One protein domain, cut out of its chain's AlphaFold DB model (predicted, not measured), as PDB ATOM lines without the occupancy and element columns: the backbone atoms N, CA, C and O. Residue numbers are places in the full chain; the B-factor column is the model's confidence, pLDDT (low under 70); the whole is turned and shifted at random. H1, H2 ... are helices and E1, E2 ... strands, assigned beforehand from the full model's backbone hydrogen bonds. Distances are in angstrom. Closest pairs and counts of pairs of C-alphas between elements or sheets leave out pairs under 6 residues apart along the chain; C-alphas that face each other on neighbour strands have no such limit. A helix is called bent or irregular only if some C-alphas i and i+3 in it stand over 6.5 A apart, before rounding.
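This is residues 2 to 159 of the 215 residues of an uncharacterized protein of Halomonas olivaria (UniProt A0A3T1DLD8). A twisted sheet of four strands stands between two helices, H1 on one face and H2 on the other, making three layers. H2 also packs on H4 and on the small hairpin E5 and E6, while H3 meets H4 at its end and residues 92 to 97 stick out. The printed part has 158 residues with four named helices and six named strands, in the order H1 E1 E2 H2 E3 E4 H3 E5 E6 H4; the class is mixed, helices and strands. The large sheet, in order E1 E2 E4 E3, is antiparallel. The whole is compact, with a radius of gyration of the C-alphas of 16.5 A and spans of 51 by 37 by 28 A.

Begin with H1, residues 3 to 11, which is on the sheet of E1, residues 30 to 36, E2, residues 39 to 45, E4, residues 80 to 84, and E3, residues 73 to 77. H1 has a height over the sheet of 8.6 A, and its closest C-alphas to E3 are Leu 8 and Ala 77, 6.6 A apart. Within hydrogen-bond range look for N 32 and O 43 at 2.8 A in the hairpin E1 and E2, N 44 and O 81 at 2.8 A between E2 and E4, and N 82 and O 75 at 2.8 A in the hairpin E3 and E4. H2, residues 48 to 63, is on the opposite face at a height of 9.6 A, along the strands at 17 degrees to E4 on the local plane; the closest C-alphas of H2 and E3 are Ala 55 and Val 73, 6.2 A apart. E2, H2 and E3 form a split strand-helix-strand unit, two strands running the same way with E4 between them, and its crossover is right-handed. In the hairpin of E5, residues 120 to 122, and E6, residues 125 to 127, N 127 and O 120 are 2.7 A apart; the closest C-alphas of H2 and E5 are Gly 53 and Asn 120, 4.9 A apart. H4, residues 141 to 153, touches residues 54 to 61 of H2 alone, about perpendicular at 78 degrees, closest at the C-alphas of Gly 57 and Cys 147, 6.2 A. H3, residues 93 to 108, and H4 touch only at their ends, closest at the C-alphas of His 107 and Ser 141, 5.4 A. Every O i to N i+4 pair is within hydrogen-bond range in H1, H2 and H3, but 5 of 9 in H4, which is only just irregular, with C-alphas 143 and 146 6.54 A apart.

Find C-alpha 3 at (227.245, 287.205, 194.740), where H1 begins. E1 measures 18.8 A and E2 19.6 A. From C-alpha 48 at (213.162, 293.039, 190.884) H2 runs 22.6 A; H3 runs 23.0 A. H4 runs 18.8 A to C-alpha 153 at (208.923, 281.071, 175.761).

The two C-alphas farthest apart are those of Ala 17 and Gly 135, 51.9 A. The printed part has no cut, and the links H1 to E1, H3 to E5 and E6 to H4 are long. The mean pLDDT of the printed part is 74.4; look for values under 70 at residues 24 to 28, 91 to 93, 111, 113 to 115 and 118 to 159.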
ATOM      1  N   ASP A   2     227.458 286.200 189.979       89.44
ATOM      2  CA  ASP A   2     227.039 287.274 190.886       89.44
ATOM      3  C   ASP A   2     226.908 286.766 192.339       89.44
ATOM      4  O   ASP A   2     226.553 285.601 192.557       89.44
ATOM      5  N   ALA A   3     227.243 287.604 193.328       92.44
ATOM      6  CA  ALA A   3     227.245 287.205 194.740       92.44
ATOM      7  C   ALA A   3     225.827 286.904 195.243       92.44
ATOM      8  O   ALA A   3     225.614 285.903 195.925       92.44
ATOM      9  N   THR A   4     224.853 287.715 194.828       94.62
ATOM     10  CA  THR A   4     223.454 287.552 195.221       94.62
ATOM     11  C   THR A   4     222.847 286.303 194.598       94.62
ATOM     12  O   THR A   4     222.179 285.533 195.285       94.62
ATOM     13  N   LEU A   5     223.156 286.029 193.325       95.94
ATOM     14  CA  LEU A   5     222.748 284.776 192.687       95.94
ATOM     15  C   LEU A   5     223.343 283.546 193.391       95.94
ATOM     16  O   LEU A   5     222.654 282.544 193.564       95.94
ATOM     17  N   SER A   6     224.611 283.620 193.801       96.31
ATOM     18  CA  SER A   6     225.287 282.517 194.497       96.31
ATOM     19  C   SER A   6     224.629 282.225 195.848       96.31
ATOM     20  O   SER A   6     224.361 281.067 196.156       96.31
ATOM     21  N   GLN A   7     224.296 283.271 196.610       97.31
ATOM     22  CA  GLN A   7     223.577 283.145 197.878       97.31
ATOM     23  C   GLN A   7     222.153 282.607 197.683       97.31
ATOM     24  O   GLN A   7     221.701 281.769 198.461       97.31
ATOM     25  N   LEU A   8     221.450 283.055 196.636       97.56
ATOM     26  CA  LEU A   8     220.122 282.538 196.316       97.56
ATOM     27  C   LEU A   8     220.184 281.036 196.026       97.56
ATOM     28  O   LEU A   8     219.422 280.289 196.627       97.56
ATOM     29  N   LEU A   9     221.108 280.595 195.165       97.81
ATOM     30  CA  LEU A   9     221.318 279.179 194.839       97.81
ATOM     31  C   LEU A   9     221.607 278.335 196.086       97.81
ATOM     32  O   LEU A   9     221.009 277.276 196.250       97.81
ATOM     33  N   GLU A  10     222.466 278.826 196.981       97.50
ATOM     34  CA  GLU A  10     222.768 278.166 198.254       97.50
ATOM     35  C   GLU A  10     221.525 278.051 199.147       97.50
ATOM     36  O   GLU A  10     221.248 276.976 199.673       97.50
ATOM     37  N   SER A  11     220.731 279.121 199.259       97.75
ATOM     38  CA  SER A  11     219.524 279.140 200.097       97.75
ATOM     39  C   SER A  11     218.433 278.161 199.651       97.75
ATOM     40  O   SER A  11     217.599 277.770 200.463       97.75
ATOM     41  N   ILE A  12     218.445 277.768 198.374       97.62
ATOM     42  CA  ILE A  12     217.516 276.789 197.788       97.62
ATOM     43  C   ILE A  12     218.203 275.449 197.486       97.62
ATOM     44  O   ILE A  12     217.679 274.644 196.719       97.62
ATOM     45  N   GLU A  13     219.385 275.222 198.068       97.81
ATOM     46  CA  GLU A  13     220.153 273.973 198.004       97.81
ATOM     47  C   GLU A  13     220.524 273.515 196.578       97.81
ATOM     48  O   GLU A  13     220.746 272.329 196.317       97.81
ATOM     49  N   LEU A  14     220.658 274.456 195.638       97.69
ATOM     50  CA  LEU A  14     221.134 274.185 194.285       97.69
ATOM     51  C   LEU A  14     222.644 274.384 194.191       97.69
ATOM     52  O   LEU A  14     223.180 275.452 194.473       97.69
ATOM     53  N   THR A  15     223.351 273.349 193.738       97.81
ATOM     54  CA  THR A  15     224.807 273.376 193.568       97.81
ATOM     55  C   THR A  15     225.159 273.517 192.089       97.81
ATOM     56  O   THR A  15     224.977 272.552 191.342       97.81
ATOM     57  N   PRO A  16     225.706 274.660 191.640       96.88
ATOM     58  CA  PRO A  16     226.107 274.850 190.249       96.88
ATOM     59  C   PRO A  16     227.138 273.810 189.799       96.88
ATOM     60  O   PRO A  16     228.128 273.558 190.486       96.88
ATOM     61  N   ALA A  17     226.911 273.219 188.629       96.38
ATOM     62  CA  ALA A  17     227.792 272.243 187.985       96.38
ATOM     63  C   ALA A  17     228.415 272.777 186.678       96.38
ATOM     64  O   ALA A  17     229.156 272.066 186.003       96.38
ATOM     65  N   GLY A  18     228.136 274.033 186.323       93.19
ATOM     66  CA  GLY A  18     228.661 274.699 185.137       93.19
ATOM     67  C   GLY A  18     228.531 276.218 185.226       93.19
ATOM     68  O   GLY A  18     228.196 276.772 186.274       93.19
ATOM     69  N   SER A  19     228.809 276.903 184.119       93.69
ATOM     70  CA  SER A  19     228.595 278.346 183.985       93.69
ATOM     71  C   SER A  19     227.206 278.659 183.427       93.69
ATOM     72  O   SER A  19     226.599 277.836 182.742       93.69
ATOM     73  N   LEU A  20     226.718 279.876 183.690       93.88
ATOM     74  CA  LEU A  20     225.491 280.395 183.082       93.88
ATOM     75  C   LEU A  20     225.625 280.411 181.555       93.88
ATOM     76  O   LEU A  20     226.490 281.098 181.013       93.88
ATOM     77  N   GLN A  21     224.748 279.679 180.874       92.88
ATOM     78  CA  GLN A  21     224.654 279.669 179.419       92.88
ATOM     79  C   GLN A  21     223.520 280.603 178.993       92.88
ATOM     80  O   GLN A  21     222.372 280.332 179.348       92.88
ATOM     81  N   PRO A  22     223.788 281.706 178.277       90.06
ATOM     82  CA  PRO A  22     222.726 282.598 177.834       90.06
ATOM     83  C   PRO A  22     221.778 281.857 176.885       90.06
ATOM     84  O   PRO A  22     222.213 281.205 175.937       90.06
ATOM     85  N   LEU A  23     220.478 281.970 177.142       84.88
ATOM     86  CA  LEU A  23     219.441 281.512 176.226       84.88
ATOM     87  C   LEU A  23     219.054 282.674 175.305       84.88
ATOM     88  O   LEU A  23     218.856 283.802 175.758       84.88
ATOM     89  N   SER A  24     218.965 282.411 174.002       68.62
ATOM     90  CA  SER A  24     218.473 283.388 173.028       68.62
ATOM     91  C   SER A  24     216.945 283.515 173.105       68.62
ATOM     92  O   SER A  24     216.260 282.585 173.528       68.62
ATOM     93  N   GLY A  25     216.395 284.666 172.692       56.75
ATOM     94  CA  GLY A  25     214.944 284.818 172.489       56.75
ATOM     95  C   GLY A  25     214.208 285.868 173.331       56.75
ATOM     96  O   GLY A  25     212.979 285.828 173.370       56.75
ATOM     97  N   GLY A  26     214.885 286.829 173.973       52.78
ATOM     98  CA  GLY A  26     214.181 287.906 174.679       52.78
ATOM     99  C   GLY A  26     214.913 289.244 174.711       52.78
ATOM    100  O   GLY A  26     215.875 289.394 175.449       52.78
ATOM    101  N   ASP A  27     214.370 290.257 174.032       56.31
ATOM    102  CA  ASP A  27     214.834 291.661 174.090       56.31
ATOM    103  C   ASP A  27     214.422 292.383 175.397       56.31
ATOM    104  O   ASP A  27     214.330 293.608 175.462       56.31
ATOM    105  N   ILE A  28     214.068 291.633 176.445       65.31
ATOM    106  CA  ILE A  28     213.320 292.145 177.605       65.31
ATOM    107  C   ILE A  28     214.044 291.874 178.926       65.31
ATOM    108  O   ILE A  28     214.083 292.759 179.770       65.31
ATOM    109  N   ALA A  29     214.580 290.667 179.110       71.69
ATOM    110  CA  ALA A  29     215.275 290.235 180.319       71.69
ATOM    111  C   ALA A  29     216.406 289.283 179.928       71.69
ATOM    112  O   ALA A  29     216.260 288.527 178.964       71.69
ATOM    113  N   ALA A  30     217.504 289.284 180.683       86.25
ATOM    114  CA  ALA A  30     218.561 288.308 180.471       86.25
ATOM    115  C   ALA A  30     218.100 286.945 181.002       86.25
ATOM    116  O   ALA A  30     217.630 286.838 182.136       86.25
ATOM    117  N   VAL A  31     218.211 285.906 180.174       90.75
ATOM    118  CA  VAL A  31     217.788 284.544 180.518       90.75
ATOM    119  C   VAL A  31     218.963 283.597 180.339       90.75
ATOM    120  O   VAL A  31     219.673 283.650 179.335       90.75
ATOM    121  N   TYR A  32     219.152 282.715 181.311       92.06
ATOM    122  CA  TYR A  32     220.245 281.765 181.358       92.06
ATOM    123  C   TYR A  32     219.733 280.361 181.646       92.06
ATOM    124  O   TYR A  32     218.771 280.163 182.386       92.06
ATOM    125  N   ARG A  33     220.443 279.381 181.107       93.44
ATOM    126  CA  ARG A  33     220.415 277.985 181.522       93.44
ATOM    127  C   ARG A  33     221.585 277.740 182.468       93.44
ATOM    128  O   ARG A  33     222.706 278.158 182.173       93.44
ATOM    129  N   LEU A  34     221.338 277.046 183.574       95.44
ATOM    130  CA  LEU A  34     222.380 276.608 184.498       95.44
ATOM    131  C   LEU A  34     222.242 275.113 184.768       95.44
ATOM    132  O   LEU A  34     221.177 274.644 185.164       95.44
ATOM    133  N   GLU A  35     223.339 274.386 184.585       97.12
ATOM    134  CA  GLU A  35     223.457 273.022 185.090       97.12
ATOM    135  C   GLU A  35     223.722 273.061 186.590       97.12
ATOM    136  O   GLU A  35     224.643 273.751 187.045       97.12
ATOM    137  N   THR A  36     222.952 272.296 187.355       97.00
ATOM    138  CA  THR A  36     223.190 272.064 188.782       97.00
ATOM    139  C   THR A  36     223.324 270.570 189.041       97.00
ATOM    140  O   THR A  36     222.950 269.745 188.207       97.00
ATOM    141  N   ARG A  37     223.838 270.192 190.212       97.44
ATOM    142  CA  ARG A  37     223.886 268.779 190.622       97.44
ATOM    143  C   ARG A  37     222.494 268.163 190.795       97.44
ATOM    144  O   ARG A  37     222.373 266.944 190.762       97.44
ATOM    145  N   GLN A  38     221.472 268.994 190.977       96.62
ATOM    146  CA  GLN A  38     220.074 268.620 191.172       96.62
ATOM    147  C   GLN A  38     219.288 268.579 189.851       96.62
ATOM    148  O   GLN A  38     218.127 268.183 189.842       96.62
ATOM    149  N   GLY A  39     219.913 268.974 188.738       94.56
ATOM    150  CA  GLY A  39     219.279 269.086 187.429       94.56
ATOM    151  C   GLY A  39     219.413 270.482 186.830       94.56
ATOM    152  O   GLY A  39     219.984 271.404 187.418       94.56
ATOM    153  N   GLN A  40     218.904 270.638 185.617       94.88
ATOM    154  CA  GLN A  40     218.942 271.908 184.914       94.88
ATOM    155  C   GLN A  40     217.914 272.885 185.499       94.88
ATOM    156  O   GLN A  40     216.767 272.522 185.750       94.88
ATOM    157  N   VAL A  41     218.298 274.156 185.614       95.94
ATOM    158  CA  VAL A  41     217.376 275.255 185.935       95.94
ATOM    159  C   VAL A  41     217.471 276.380 184.915       95.94
ATOM    160  O   VAL A  41     218.462 276.518 184.186       95.94
ATOM    161  N   VAL A  42     216.426 277.205 184.876       94.62
ATOM    162  CA  VAL A  42     216.397 278.445 184.102       94.62
ATOM    163  C   VAL A  42     216.432 279.624 185.060       94.62
ATOM    164  O   VAL A  42     215.719 279.663 186.058       94.62
ATOM    165  N   ILE A  43     217.277 280.598 184.746       94.56
ATOM    166  CA  ILE A  43     217.532 281.767 185.580       94.56
ATOM    167  C   ILE A  43     217.227 283.015 184.763       94.56
ATOM    168  O   ILE A  43     217.686 283.148 183.631       94.56
ATOM    169  N   LYS A  44     216.467 283.943 185.336       92.56
ATOM    170  CA  LYS A  44     216.192 285.261 184.760       92.56
ATOM    171  C   LYS A  44     216.847 286.340 185.605       92.56
ATOM    172  O   LYS A  44     216.810 286.255 186.830       92.56
ATOM    173  N   HIS A  45     217.402 287.343 184.934       92.19
ATOM    174  CA  HIS A  45     217.927 288.555 185.545       92.19
ATOM    175  C   HIS A  45     217.264 289.780 184.926       92.19
ATOM    176  O   HIS A  45     217.330 289.984 183.708       92.19
ATOM    177  N   ASP A  46     216.578 290.553 185.761       90.44
ATOM    178  CA  ASP A  46     215.808 291.726 185.359       90.44
ATOM    179  C   ASP A  46     215.504 292.617 186.581       90.44
ATOM    180  O   ASP A  46     215.931 292.335 187.697       90.44
ATOM    181  N   ASP A  47     214.738 293.688 186.388       90.12
ATOM    182  CA  ASP A  47     214.173 294.481 187.481       90.12
ATOM    183  C   ASP A  47     213.420 293.611 188.507       90.12
ATOM    184  O   ASP A  47     212.576 292.777 188.157       90.12
ATOM    185  N   ALA A  48     213.696 293.845 189.792       91.19
ATOM    186  CA  ALA A  48     213.162 293.039 190.884       91.19
ATOM    187  C   ALA A  48     211.627 293.066 190.957       91.19
ATOM    188  O   ALA A  48     211.013 292.029 191.215       91.19
ATOM    189  N   ALA A  49     210.989 294.212 190.691       86.69
ATOM    190  CA  ALA A  49     209.532 294.314 190.729       86.69
ATOM    191  C   ALA A  49     208.887 293.532 189.576       86.69
ATOM    192  O   ALA A  49     207.889 292.835 189.781       86.69
ATOM    193  N   ARG A  50     209.487 293.570 188.376       83.25
ATOM    194  CA  ARG A  50     209.039 292.734 187.247       83.25
ATOM    195  C   ARG A  50     209.139 291.245 187.563       83.25
ATOM    196  O   ARG A  50     208.177 290.514 187.315       83.25
ATOM    197  N   LEU A  51     210.260 290.797 188.127       88.31
ATOM    198  CA  LEU A  51     210.442 289.384 188.470       88.31
ATOM    199  C   LEU A  51     209.546 288.926 189.619       88.31
ATOM    200  O   LEU A  51     209.086 287.787 189.597       88.31
ATOM    201  N   HIS A  52     209.236 289.802 190.577       89.38
ATOM    202  CA  HIS A  52     208.264 289.502 191.624       89.38
ATOM    203  C   HIS A  52     206.873 289.242 191.033       89.38
ATOM    204  O   HIS A  52     206.255 288.219 191.323       89.38
ATOM    205  N   GLY A  53     206.410 290.117 190.131       84.06
ATOM    206  CA  GLY A  53     205.138 289.926 189.432       84.06
ATOM    207  C   GLY A  53     205.108 288.651 188.579       84.06
ATOM    208  O   GLY A  53     204.084 287.971 188.517       84.06
ATOM    209  N   GLU A  54     206.228 288.296 187.945       86.44
ATOM    210  CA  GLU A  54     206.354 287.050 187.183       86.44
ATOM    211  C   GLU A  54     206.303 285.805 188.087       86.44
ATOM    212  O   GLU A  54     205.546 284.877 187.798       86.44
ATOM    213  N   ALA A  55     207.046 285.794 189.195       90.62
ATOM    214  CA  ALA A  55     207.051 284.691 190.155       90.62
ATOM    215  C   ALA A  55     205.660 284.445 190.762       90.62
ATOM    216  O   ALA A  55     205.194 283.306 190.818       90.62
ATOM    217  N   GLU A  56     204.965 285.513 191.157       87.19
ATOM    218  CA  GLU A  56     203.599 285.427 191.680       87.19
ATOM    219  C   GLU A  56     202.613 284.903 190.631       87.19
ATOM    220  O   GLU A  56     201.773 284.054 190.933       87.19
ATOM    221  N   GLY A  57     202.746 285.341 189.375       83.12
ATOM    222  CA  GLY A  57     201.937 284.830 188.271       83.12
ATOM    223  C   GLY A  57     202.130 283.327 188.040       83.12
ATOM    224  O   GLY A  57     201.148 282.600 187.892       83.12
ATOM    225  N   LEU A  58     203.374 282.838 188.075       87.88
ATOM    226  CA  LEU A  58     203.679 281.408 187.943       87.88
ATOM    227  C   LEU A  58     203.103 280.584 189.103       87.88
ATOM    228  O   LEU A  58     202.486 279.542 188.869       87.88
ATOM    229  N   ARG A  59     203.233 281.065 190.347       89.00
ATOM    230  CA  ARG A  59     202.641 280.413 191.530       89.00
ATOM    231  C   ARG A  59     201.119 280.342 191.434       89.00
ATOM    232  O   ARG A  59     200.542 279.280 191.666       89.00
ATOM    233  N   ALA A  60     200.471 281.436 191.031       85.38
ATOM    234  CA  ALA A  60     199.025 281.477 190.838       85.38
ATOM    235  C   ALA A  60     198.558 280.502 189.749       85.38
ATOM    236  O   ALA A  60     197.587 279.772 189.945       85.38
ATOM    237  N   LEU A  61     199.275 280.445 188.623       84.50
ATOM    238  CA  LEU A  61     198.983 279.508 187.543       84.50
ATOM    239  C   LEU A  61     199.108 278.044 187.986       84.50
ATOM    240  O   LEU A  61     198.230 277.246 187.660       84.50
ATOM    241  N   ARG A  62     200.144 277.688 188.760       86.00
ATOM    242  CA  ARG A  62     200.267 276.335 189.336       86.00
ATOM    243  C   ARG A  62     199.112 276.003 190.281       86.00
ATOM    244  O   ARG A  62     198.625 274.877 190.273       86.00
ATOM    245  N   GLY A  63     198.640 276.979 191.058       83.88
ATOM    246  CA  GLY A  63     197.496 276.814 191.959       83.88
ATOM    247  C   GLY A  63     196.140 276.676 191.254       83.88
ATOM    248  O   GLY A  63     195.190 276.169 191.847       83.88
ATOM    249  N   ALA A  64     196.032 277.074 189.982       79.75
ATOM    250  CA  ALA A  64     194.770 277.113 189.243       79.75
ATOM    251  C   ALA A  64     194.221 275.731 188.824       79.75
ATOM    252  O   ALA A  64     193.199 275.668 188.143       79.75
ATOM    253  N   CYS A  65     194.878 274.627 189.210       76.31
ATOM    254  CA  CYS A  65     194.441 273.248 188.937       76.31
ATOM    255  C   CYS A  65     194.127 272.977 187.448       76.31
ATOM    256  O   CYS A  65     193.247 272.184 187.113       76.31
ATOM    257  N   SER A  66     194.830 273.661 186.544       79.94
ATOM    258  CA  SER A  66     194.766 273.423 185.100       79.94
ATOM    259  C   SER A  66     195.673 272.244 184.722       79.94
ATOM    260  O   SER A  66     196.705 272.055 185.364       79.94
ATOM    261  N   PRO A  67     195.360 271.471 183.662       80.75
ATOM    262  CA  PRO A  67     196.268 270.445 183.150       80.75
ATOM    263  C   PRO A  67     197.487 271.032 182.415       80.75
ATOM    264  O   PRO A  67     198.299 270.281 181.879       80.75
ATOM    265  N   LEU A  68     197.613 272.362 182.334       84.88
ATOM    266  CA  LEU A  68     198.792 273.013 181.777       84.88
ATOM    267  C   LEU A  68     200.009 272.789 182.675       84.88
ATOM    268  O   LEU A  68     199.956 272.999 183.886       84.88
ATOM    269  N   VAL A  69     201.130 272.438 182.050       86.69
ATOM    270  CA  VAL A  69     202.429 272.400 182.720       86.69
ATOM    271  C   VAL A  69     202.908 273.836 182.922       86.69
ATOM    272  O   VAL A  69     203.014 274.609 181.968       86.69
ATOM    273  N   VAL A  70     203.175 274.194 184.174       86.69
ATOM    274  CA  VAL A  70     203.653 275.517 184.580       86.69
ATOM    275  C   VAL A  70     204.902 275.300 185.433       86.69
ATOM    276  O   VAL A  70     204.805 274.557 186.413       86.69
ATOM    277  N   PRO A  71     206.045 275.920 185.086       90.62
ATOM    278  CA  PRO A  71     207.292 275.683 185.798       90.62
ATOM    279  C   PRO A  71     207.196 276.164 187.244       90.62
ATOM    280  O   PRO A  71     206.586 277.198 187.542       90.62
ATOM    281  N   GLU A  72     207.826 275.420 188.145       93.81
ATOM    282  CA  GLU A  72     207.978 275.828 189.533       93.81
ATOM    283  C   GLU A  72     208.895 277.048 189.688       93.81
ATOM    284  O   GLU A  72     209.927 277.163 189.029       93.81
ATOM    285  N   VAL A  73     208.532 277.953 190.603       96.00
ATOM    286  CA  VAL A  73     209.436 278.996 191.095       96.00
ATOM    287  C   VAL A  73     210.266 278.405 192.222       96.00
ATOM    288  O   VAL A  73     209.738 278.174 193.307       96.00
ATOM    289  N   LEU A  74     211.556 278.207 191.966       97.62
ATOM    290  CA  LEU A  74     212.491 277.618 192.920       97.62
ATOM    291  C   LEU A  74     213.080 278.680 193.853       97.62
ATOM    292  O   LEU A  74     213.267 278.425 195.035       97.62
ATOM    293  N   GLY A  75     213.331 279.890 193.344       97.25
ATOM    294  CA  GLY A  75     213.900 280.979 194.139       97.25
ATOM    295  C   GLY A  75     213.735 282.350 193.492       97.25
ATOM    296  O   GLY A  75     213.638 282.467 192.272       97.25
ATOM    297  N   LEU A  76     213.702 283.398 194.314       97.19
ATOM    298  CA  LEU A  76     213.600 284.795 193.888       97.19
ATOM    299  C   LEU A  76     214.361 285.678 194.882       97.19
ATOM    300  O   LEU A  76     214.050 285.644 196.071       97.19
ATOM    301  N   ALA A  77     215.305 286.489 194.406       95.94
ATOM    302  CA  ALA A  77     215.987 287.502 195.214       95.94
ATOM    303  C   ALA A  77     216.622 288.579 194.326       95.94
ATOM    304  O   ALA A  77     217.258 288.240 193.337       95.94
ATOM    305  N   GLU A  78     216.482 289.857 194.699       91.31
ATOM    306  CA  GLU A  78     217.285 290.983 194.177       91.31
ATOM    307  C   GLU A  78     217.524 290.964 192.655       91.31
ATOM    308  O   GLU A  78     218.656 290.945 192.176       91.31
ATOM    309  N   GLY A  79     216.443 290.922 191.873       93.56
ATOM    310  CA  GLY A  79     216.543 290.922 190.410       93.56
ATOM    311  C   GLY A  79     216.920 289.576 189.783       93.56
ATOM    312  O   GLY A  79     217.099 289.510 188.572       93.56
ATOM    313  N   TRP A  80     216.960 288.491 190.560       96.00
ATOM    314  CA  TRP A  80     217.144 287.117 190.089       96.00
ATOM    315  C   TRP A  80     215.917 286.252 190.359       96.00
ATOM    316  O   TRP A  80     215.394 286.235 191.472       96.00
ATOM    317  N   LEU A  81     215.496 285.480 189.358       95.38
ATOM    318  CA  LEU A  81     214.419 284.492 189.452       95.38
ATOM    319  C   LEU A  81     214.917 283.148 188.914       95.38
ATOM    320  O   LEU A  81     215.332 283.063 187.759       95.38
ATOM    321  N   ILE A  82     214.847 282.107 189.740       97.00
ATOM    322  CA  ILE A  82     215.204 280.729 189.397       97.00
ATOM    323  C   ILE A  82     213.917 279.924 189.264       97.00
ATOM    324  O   ILE A  82     213.103 279.876 190.190       97.00
ATOM    325  N   ILE A  83     213.741 279.291 188.110       95.88
ATOM    326  CA  ILE A  83     212.591 278.446 187.808       95.88
ATOM    327  C   ILE A  83     213.039 277.072 187.321       95.88
ATOM    328  O   ILE A  83     214.144 276.898 186.795       95.88
ATOM    329  N   GLU A  84     212.144 276.106 187.485       95.12
ATOM    330  CA  GLU A  84     212.259 274.778 186.898       95.12
ATOM    331  C   GLU A  84     212.529 274.869 185.389       95.12
ATOM    332  O   GLU A  84     211.891 275.640 184.662       95.12
ATOM    333  N   SER A  85     213.482 274.067 184.914       91.88
ATOM    334  CA  SER A  85     213.668 273.851 183.485       91.88
ATOM    335  C   SER A  85     212.694 272.778 183.014       91.88
ATOM    336  O   SER A  85     212.733 271.660 183.513       91.88
ATOM    337  N   LEU A  86     211.863 273.096 182.024       86.50
ATOM    338  CA  LEU A  86     210.975 272.118 181.400       86.50
ATOM    339  C   LEU A  86     211.598 271.590 180.108       86.50
ATOM    340  O   LEU A  86     212.159 272.359 179.323       86.50
ATOM    341  N   ASP A  87     211.449 270.291 179.878       78.94
ATOM    342  CA  ASP A  87     211.895 269.657 178.644       78.94
ATOM    343  C   ASP A  87     211.020 270.071 177.462       78.94
ATOM    344  O   ASP A  87     209.791 270.172 177.551       78.94
ATOM    345  N   THR A  88     211.664 270.288 176.320       70.12
ATOM    346  CA  THR A  88     210.971 270.598 175.074       70.12
ATOM    347  C   THR A  88     210.624 269.290 174.369       70.12
ATOM    348  O   THR A  88     211.463 268.408 174.189       70.12
ATOM    349  N   VAL A  89     209.360 269.137 173.974       70.19
ATOM    350  CA  VAL A  89     208.903 267.998 173.169       70.19
ATOM    351  C   VAL A  89     208.443 268.489 171.798       70.19
ATOM    352  O   VAL A  89     207.872 269.581 171.709       70.19
ATOM    353  N   PRO A  90     208.668 267.723 170.713       71.19
ATOM    354  CA  PRO A  90     208.195 268.103 169.389       71.19
ATOM    355  C   PRO A  90     206.687 268.366 169.379       71.19
ATOM    356  O   PRO A  90     205.896 267.584 169.910       71.19
ATOM    357  N   VAL A  91     206.291 269.465 168.741       69.44
ATOM    358  CA  VAL A  91     204.881 269.833 168.600       69.44
ATOM    359  C   VAL A  91     204.189 268.876 167.633       69.44
ATOM    360  O   VAL A  91     204.701 268.587 166.553       69.44
ATOM    361  N   GLY A  92     202.992 268.428 167.999       69.81
ATOM    362  CA  GLY A  92     202.093 267.694 167.118       69.81
ATOM    363  C   GLY A  92     200.637 268.093 167.341       69.81
ATOM    364  O   GLY A  92     200.290 268.751 168.315       69.81
ATOM    365  N   GLN A  93     199.734 267.646 166.472       64.31
ATOM    366  CA  GLN A  93     198.309 268.002 166.560       64.31
ATOM    367  C   GLN A  93     197.682 267.692 167.938       64.31
ATOM    368  O   GLN A  93     196.831 268.426 168.436       64.31
ATOM    369  N   LYS A  94     198.140 266.620 168.600       71.31
ATOM    370  CA  LYS A  94     197.710 266.264 169.960       71.31
ATOM    371  C   LYS A  94     198.179 267.273 171.019       71.31
ATOM    372  O   LYS A  94     197.431 267.517 171.962       71.31
ATOM    373  N   SER A  95     199.366 267.872 170.871       75.88
ATOM    374  CA  SER A  95     199.865 268.881 171.817       75.88
ATOM    375  C   SER A  95     199.114 270.207 171.683       75.88
ATOM    376  O   SER A  95     198.845 270.853 172.689       75.88
ATOM    377  N   GLU A  96     198.699 270.586 170.470       77.38
ATOM    378  CA  GLU A  96     197.868 271.782 170.258       77.38
ATOM    379  C   GLU A  96     196.470 271.629 170.868       77.38
ATOM    380  O   GLU A  96     195.985 272.533 171.552       77.38
ATOM    381  N   ALA A  97     195.836 270.467 170.677       81.31
ATOM    382  CA  ALA A  97     194.541 270.172 171.286       81.31
ATOM    383  C   ALA A  97     194.622 270.163 172.824       81.31
ATOM    384  O   ALA A  97     193.773 270.760 173.487       81.31
ATOM    385  N   ALA A  98     195.664 269.543 173.391       80.88
ATOM    386  CA  ALA A  98     195.898 269.526 174.835       80.88
ATOM    387  C   ALA A  98     196.133 270.936 175.403       80.88
ATOM    388  O   ALA A  98     195.581 271.278 176.449       80.88
ATOM    389  N   LEU A  99     196.889 271.782 174.691       83.06
ATOM    390  CA  LEU A  99     197.082 273.185 175.058       83.06
ATOM    391  C   LEU A  99     195.753 273.952 175.065       83.06
ATOM    392  O   LEU A  99     195.456 274.657 176.029       83.06
ATOM    393  N   GLY A 100     194.943 273.807 174.013       82.12
ATOM    394  CA  GLY A 100     193.637 274.462 173.917       82.12
ATOM    395  C   GLY A 100     192.700 274.067 175.061       82.12
ATOM    396  O   GLY A 100     192.073 274.927 175.680       82.12
ATOM    397  N   GLU A 101     192.660 272.778 175.392       85.81
ATOM    398  CA  GLU A 101     191.858 272.263 176.499       85.81
ATOM    399  C   GLU A 101     192.366 272.752 177.864       85.81
ATOM    400  O   GLU A 101     191.576 273.182 178.709       85.81
ATOM    401  N   GLY A 102     193.683 272.784 178.070       83.94
ATOM    402  CA  GLY A 102     194.273 273.319 179.293       83.94
ATOM    403  C   GLY A 102     194.024 274.814 179.481       83.94
ATOM    404  O   GLY A 102     193.706 275.250 180.591       83.94
ATOM    405  N   LEU A 103     194.073 275.596 178.400       84.81
ATOM    406  CA  LEU A 103     193.705 277.014 178.411       84.81
ATOM    407  C   LEU A 103     192.222 277.212 178.728       84.81
ATOM    408  O   LEU A 103     191.873 278.079 179.529       84.81
ATOM    409  N   ARG A 104     191.343 276.388 178.147       84.56
ATOM    410  CA  ARG A 104     189.908 276.407 178.454       84.56
ATOM    411  C   ARG A 104     189.660 276.120 179.937       84.56
ATOM    412  O   ARG A 104     188.877 276.829 180.565       84.56
ATOM    413  N   SER A 105     190.336 275.113 180.493       83.00
ATOM    414  CA  SER A 105     190.266 274.778 181.918       83.00
ATOM    415  C   SER A 105     190.759 275.933 182.786       83.00
ATOM    416  O   SER A 105     190.070 276.335 183.718       83.00
ATOM    417  N   LEU A 106     191.904 276.523 182.442       83.00
ATOM    418  CA  LEU A 106     192.469 277.658 183.171       83.00
ATOM    419  C   LEU A 106     191.505 278.854 183.184       83.00
ATOM    420  O   LEU A 106     191.240 279.429 184.233       83.00
ATOM    421  N   HIS A 107     190.906 279.187 182.040       81.00
ATOM    422  CA  HIS A 107     189.917 280.262 181.940       81.00
ATOM    423  C   HIS A 107     188.585 279.949 182.634       81.00
ATOM    424  O   HIS A 107     187.787 280.855 182.869       81.00
ATOM    425  N   SER A 108     188.307 278.691 182.968       81.88
ATOM    426  CA  SER A 108     187.120 278.358 183.757       81.88
ATOM    427  C   SER A 108     187.273 278.710 185.241       81.88
ATOM    428  O   SER A 108     186.270 278.788 185.948       81.88
ATOM    429  N   VAL A 109     188.502 278.987 185.700       78.06
ATOM    430  CA  VAL A 109     188.768 279.521 187.036       78.06
ATOM    431  C   VAL A 109     188.367 280.998 187.064       78.06
ATOM    432  O   VAL A 109     188.854 281.819 186.281       78.06
ATOM    433  N   VAL A 110     187.437 281.335 187.954       74.44
ATOM    434  CA  VAL A 110     186.866 282.680 188.089       74.44
ATOM    435  C   VAL A 110     187.108 283.221 189.496       74.44
ATOM    436  O   VAL A 110     187.111 282.455 190.458       74.44
ATOM    437  N   GLY A 111     187.310 284.533 189.605       69.56
ATOM    438  CA  GLY A 111     187.411 285.254 190.873       69.56
ATOM    439  C   GLY A 111     186.250 286.233 191.044       69.56
ATOM    440  O   GLY A 111     185.448 286.426 190.130       69.56
ATOM    441  N   ASP A 112     186.176 286.875 192.208       71.00
ATOM    442  CA  ASP A 112     185.087 287.808 192.537       71.00
ATOM    443  C   ASP A 112     185.227 289.184 191.862       71.00
ATOM    444  O   ASP A 112     184.253 289.934 191.773       71.00
ATOM    445  N   ALA A 113     186.426 289.526 191.380       64.75
ATOM    446  CA  ALA A 113     186.727 290.811 190.759       64.75
ATOM    447  C   ALA A 113     187.757 290.687 189.628       64.75
ATOM    448  O   ALA A 113     188.519 289.723 189.543       64.75
ATOM    449  N   HIS A 114     187.796 291.715 188.779       61.44
ATOM    450  CA  HIS A 114     188.833 291.876 187.770       61.44
ATOM    451  C   HIS A 114     190.107 292.479 188.347       61.44
ATOM    452  O   HIS A 114     190.060 293.359 189.206       61.44
ATOM    453  N   GLY A 115     191.231 292.108 187.738       65.00
ATOM    454  CA  GLY A 115     192.540 292.681 188.015       65.00
ATOM    455  C   GLY A 115     193.417 291.744 188.828       65.00
ATOM    456  O   GLY A 115     193.118 290.565 189.009       65.00
ATOM    457  N   TRP A 116     194.533 292.286 189.286       71.62
ATOM    458  CA  TRP A 116     195.472 291.612 190.162       71.62
ATOM    459  C   TRP A 116     195.730 292.503 191.375       71.62
ATOM    460  O   TRP A 116     195.474 293.708 191.370       71.62
ATOM    461  N   HIS A 117     196.167 291.917 192.480       72.12
ATOM    462  CA  HIS A 117     196.382 292.680 193.715       72.12
ATOM    463  C   HIS A 117     197.673 293.512 193.651       72.12
ATOM    464  O   HIS A 117     197.879 294.393 194.482       72.12
ATOM    465  N   GLN A 118     198.509 293.265 192.639       67.38
ATOM    466  CA  GLN A 118     199.769 293.949 192.379       67.38
ATOM    467  C   GLN A 118     199.907 294.254 190.887       67.38
ATOM    468  O   GLN A 118     199.360 293.537 190.047       67.38
ATOM    469  N   ASP A 119     200.658 295.304 190.569       67.94
ATOM    470  CA  ASP A 119     201.050 295.595 189.193       67.94
ATOM    471  C   ASP A 119     201.986 294.496 188.670       67.94
ATOM    472  O   ASP A 119     202.746 293.884 189.422       67.94
ATOM    473  N   ASN A 120     201.929 294.231 187.370       67.06
ATOM    474  CA  ASN A 120     202.829 293.291 186.707       67.06
ATOM    475  C   ASN A 120     203.369 293.906 185.410       67.06
ATOM    476  O   ASN A 120     203.210 295.101 185.171       67.06
ATOM    477  N   ALA A 121     204.055 293.125 184.578       61.00
ATOM    478  CA  ALA A 121     204.594 293.626 183.319       61.00
ATOM    479  C   ALA A 121     204.297 292.687 182.147       61.00
ATOM    480  O   ALA A 121     204.392 291.463 182.250       61.00
ATOM    481  N   CYS A 122     203.980 293.295 181.005       60.72
ATOM    482  CA  CYS A 122     203.910 292.654 179.703       60.72
ATOM    483  C   CYS A 122     205.195 292.945 178.939       60.72
ATOM    484  O   CYS A 122     205.301 293.910 178.183       60.72
ATOM    485  N   GLY A 123     206.205 292.115 179.170       62.09
ATOM    486  CA  GLY A 123     207.539 292.408 178.674       62.09
ATOM    487  C   GLY A 123     208.139 293.615 179.397       62.09
ATOM    488  O   GLY A 123     208.117 293.655 180.623       62.09
ATOM    489  N   GLN A 124     208.649 294.605 178.658       59.97
ATOM    490  CA  GLN A 124     209.117 295.865 179.257       59.97
ATOM    491  C   GLN A 124     207.967 296.820 179.614       59.97
ATOM    492  O   GLN A 124     208.193 297.829 180.274       59.97
ATOM    493  N   THR A 125     206.735 296.535 179.181       47.84
ATOM    494  CA  THR A 125     205.587 297.417 179.403       47.84
ATOM    495  C   THR A 125     204.990 297.178 180.791       47.84
ATOM    496  O   THR A 125     204.439 296.096 181.029       47.84
ATOM    497  N   PRO A 126     205.028 298.164 181.708       57.25
ATOM    498  CA  PRO A 126     204.332 298.056 182.981       57.25
ATOM    499  C   PRO A 126     202.828 297.911 182.745       57.25
ATOM    500  O   PRO A 126     202.243 298.600 181.912       57.25
ATOM    501  N   SER A 127     202.196 297.015 183.485       54.59
ATOM    502  CA  SER A 127     200.759 296.776 183.471       54.59
ATOM    503  C   SER A 127     200.204 297.115 184.851       54.59
ATOM    504  O   SER A 127     200.428 296.400 185.826       54.59
ATOM    505  N   ARG A 128     199.485 298.240 184.932       55.28
ATOM    506  CA  ARG A 128     198.746 298.619 186.141       55.28
ATOM    507  C   ARG A 128     197.511 297.741 186.261       55.28
ATOM    508  O   ARG A 128     196.606 297.850 185.439       55.28
ATOM    509  N   MET A 129     197.468 296.899 187.285       53.72
ATOM    510  CA  MET A 129     196.465 295.835 187.423       53.72
ATOM    511  C   MET A 129     195.497 296.077 188.591       53.72
ATOM    512  O   MET A 129     194.882 295.132 189.071       53.72
ATOM    513  N   ARG A 130     195.331 297.326 189.059       48.50
ATOM    514  CA  ARG A 130     194.431 297.666 190.182       48.50
ATOM    515  C   ARG A 130     193.048 297.026 190.009       48.50
ATOM    516  O   ARG A 130     192.452 297.131 188.941       48.50
ATOM    517  N   HIS A 131     192.539 296.427 191.089       51.28
ATOM    518  CA  HIS A 131     191.211 295.820 191.124       51.28
ATOM    519  C   HIS A 131     190.144 296.796 190.616       51.28
ATOM    520  O   HIS A 131     189.983 297.892 191.162       51.28
ATOM    521  N   LEU A 132     189.409 296.387 189.585       44.34
ATOM    522  CA  LEU A 132     188.248 297.113 189.082       44.34
ATOM    523  C   LEU A 132     187.000 296.346 189.526       44.34
ATOM    524  O   LEU A 132     186.702 295.266 189.025       44.34
ATOM    525  N   MET A 133     186.286 296.909 190.503       38.41
ATOM    526  CA  MET A 133     185.101 296.321 191.150       38.41
ATOM    527  C   MET A 133     183.798 296.509 190.347       38.41
ATOM    528  O   MET A 133     182.710 296.482 190.919       38.41
ATOM    529  N   THR A 134     183.858 296.751 189.038       41.78
ATOM    530  CA  THR A 134     182.637 296.918 188.234       41.78
ATOM    531  C   THR A 134     182.159 295.565 187.726       41.78
ATOM    532  O   THR A 134     182.817 294.932 186.903       41.78
ATOM    533  N   GLY A 135     181.036 295.125 188.297       37.41
ATOM    534  CA  GLY A 135     180.517 293.769 188.221       37.41
ATOM    535  C   GLY A 135     179.946 293.367 186.868       37.41
ATOM    536  O   GLY A 135     179.016 293.978 186.365       37.41
ATOM    537  N   GLU A 136     180.470 292.259 186.368       37.06
ATOM    538  CA  GLU A 136     179.769 291.050 185.938       37.06
ATOM    539  C   GLU A 136     180.753 289.904 186.261       37.06
ATOM    540  O   GLU A 136     181.948 290.142 186.425       37.06
ATOM    541  N   ARG A 137     180.298 288.671 186.500       38.22
ATOM    542  CA  ARG A 137     181.222 287.577 186.859       38.22
ATOM    543  C   ARG A 137     182.161 287.320 185.683       38.22
ATOM    544  O   ARG A 137     181.698 286.873 184.638       38.22
ATOM    545  N   PHE A 138     183.453 287.573 185.855       41.25
ATOM    546  CA  PHE A 138     184.419 287.456 184.772       41.25
ATOM    547  C   PHE A 138     185.567 286.510 185.111       41.25
ATOM    548  O   PHE A 138     186.025 286.388 186.244       41.25
ATOM    549  N   SER A 139     186.011 285.823 184.062       38.16
ATOM    550  CA  SER A 139     187.120 284.880 184.079       38.16
ATOM    551  C   SER A 139     188.433 285.568 184.458       38.16
ATOM    552  O   SER A 139     188.694 286.690 184.013       38.16
ATOM    553  N   VAL A 140     189.290 284.871 185.217       37.72
ATOM    554  CA  VAL A 140     190.677 285.248 185.583       37.72
ATOM    555  C   VAL A 140     191.591 285.230 184.333       37.72
ATOM    556  O   VAL A 140     192.737 284.794 184.341       37.72
ATOM    557  N   SER A 141     191.080 285.660 183.179       35.28
ATOM    558  CA  SER A 141     191.673 285.415 181.864       35.28
ATOM    559  C   SER A 141     192.643 286.518 181.430       35.28
ATOM    560  O   SER A 141     193.608 286.232 180.724       35.28
ATOM    561  N   VAL A 142     192.492 287.760 181.909       37.28
ATOM    562  CA  VAL A 142     193.400 288.854 181.502       37.28
ATOM    563  C   VAL A 142     194.784 288.726 182.159       37.28
ATOM    564  O   VAL A 142     195.791 289.041 181.533       37.28
ATOM    565  N   ALA A 143     194.859 288.187 183.382       37.78
ATOM    566  CA  ALA A 143     196.130 287.971 184.078       37.78
ATOM    567  C   ALA A 143     196.862 286.692 183.611       37.78
ATOM    568  O   ALA A 143     198.092 286.669 183.559       37.78
ATOM    569  N   CYS A 144     196.120 285.651 183.204       36.09
ATOM    570  CA  CYS A 144     196.679 284.359 182.785       36.09
ATOM    571  C   CYS A 144     197.443 284.400 181.451       36.09
ATOM    572  O   CYS A 144     198.457 283.716 181.300       36.09
ATOM    573  N   PHE A 145     196.977 285.182 180.470       32.41
ATOM    574  CA  PHE A 145     197.436 285.052 179.077       32.41
ATOM    575  C   PHE A 145     198.918 285.412 178.873       32.41
ATOM    576  O   PHE A 145     199.600 284.892 177.989       32.41
ATOM    577  N   LEU A 146     199.433 286.294 179.722       37.78
ATOM    578  CA  LEU A 146     200.775 286.848 179.609       37.78
ATOM    579  C   LEU A 146     201.841 285.976 180.274       37.78
ATOM    580  O   LEU A 146     202.956 285.843 179.768       37.78
ATOM    581  N   CYS A 147     201.456 285.315 181.359       34.66
ATOM    582  CA  CYS A 147     202.307 284.395 182.091       34.66
ATOM    583  C   CYS A 147     202.439 283.051 181.335       34.66
ATOM    584  O   CYS A 147     203.543 282.523 181.208       34.66
ATOM    585  N   VAL A 148     201.367 282.569 180.680       34.38
ATOM    586  CA  VAL A 148     201.405 281.343 179.848       34.38
ATOM    587  C   VAL A 148     202.285 281.506 178.602       34.38
ATOM    588  O   VAL A 148     203.071 280.608 178.297       34.38
ATOM    589  N   ARG A 149     202.254 282.663 177.916       34.00
ATOM    590  CA  ARG A 149     203.147 282.943 176.769       34.00
ATOM    591  C   ARG A 149     204.633 282.931 177.168       34.00
ATOM    592  O   ARG A 149     205.493 282.668 176.333       34.00
ATOM    593  N   ARG A 150     204.951 283.196 178.441       40.41
ATOM    594  CA  ARG A 150     206.321 283.350 178.960       40.41
ATOM    595  C   ARG A 150     206.867 282.093 179.649       40.41
ATOM    596  O   ARG A 150     208.055 281.825 179.501       40.41
ATOM    597  N   ALA A 151     206.009 281.282 180.277       31.38
ATOM    598  CA  ALA A 151     206.332 279.899 180.645       31.38
ATOM    599  C   ALA A 151     206.663 279.068 179.393       31.38
ATOM    600  O   ALA A 151     207.634 278.324 179.377       31.38
ATOM    601  N   THR A 152     205.927 279.282 178.298       34.38
ATOM    602  CA  THR A 152     206.185 278.620 177.007       34.38
ATOM    603  C   THR A 152     207.372 279.202 176.236       34.38
ATOM    604  O   THR A 152     208.024 278.460 175.515       34.38
ATOM    605  N   SER A 153     207.741 280.477 176.423       32.31
ATOM    606  CA  SER A 153     208.923 281.071 175.761       32.31
ATOM    607  C   SER A 153     210.256 280.469 176.227       32.31
ATOM    608  O   SER A 153     211.219 280.477 175.469       32.31
ATOM    609  N   VAL A 154     210.310 279.926 177.449       32.78
ATOM    610  CA  VAL A 154     211.491 279.230 177.992       32.78
ATOM    611  C   VAL A 154     211.637 277.810 177.412       32.78
ATOM    612  O   VAL A 154     212.738 277.274 177.373       32.78
ATOM    613  N   VAL A 155     210.548 277.236 176.891       31.17
ATOM    614  CA  VAL A 155     210.447 275.826 176.455       31.17
ATOM    615  C   VAL A 155     210.389 275.694 174.924       31.17
ATOM    616  O   VAL A 155     210.296 274.597 174.393       31.17
ATOM    617  N   TYR A 156     210.436 276.793 174.163       28.22
ATOM    618  CA  TYR A 156     210.162 276.750 172.715       28.22
ATOM    619  C   TYR A 156     211.305 277.151 171.783       28.22
ATOM    620  O   TYR A 156     211.102 277.192 170.570       28.22
ATOM    621  N   TRP A 157     212.508 277.418 172.290       27.98
ATOM    622  CA  TRP A 157     213.600 277.902 171.441       27.98
ATOM    623  C   TRP A 157     214.700 276.873 171.195       27.98
ATOM    624  O   TRP A 157     215.843 277.029 171.605       27.98
ATOM    625  N   THR A 158     214.355 275.877 170.380       24.77
ATOM    626  CA  THR A 158     215.293 275.295 169.412       24.77
ATOM    627  C   THR A 158     214.626 275.263 168.034       24.77
ATOM    628  O   THR A 158     213.910 274.329 167.701       24.77
ATOM    629  N   HIS A 159     214.891 276.323 167.260       25.83
ATOM    630  CA  HIS A 159     214.651 276.524 165.823       25.83
ATOM    631  C   HIS A 159     213.207 276.539 165.263       25.83
ATOM    632  O   HIS A 159     212.493 275.548 165.263       25.83
TER     633      HIS A 159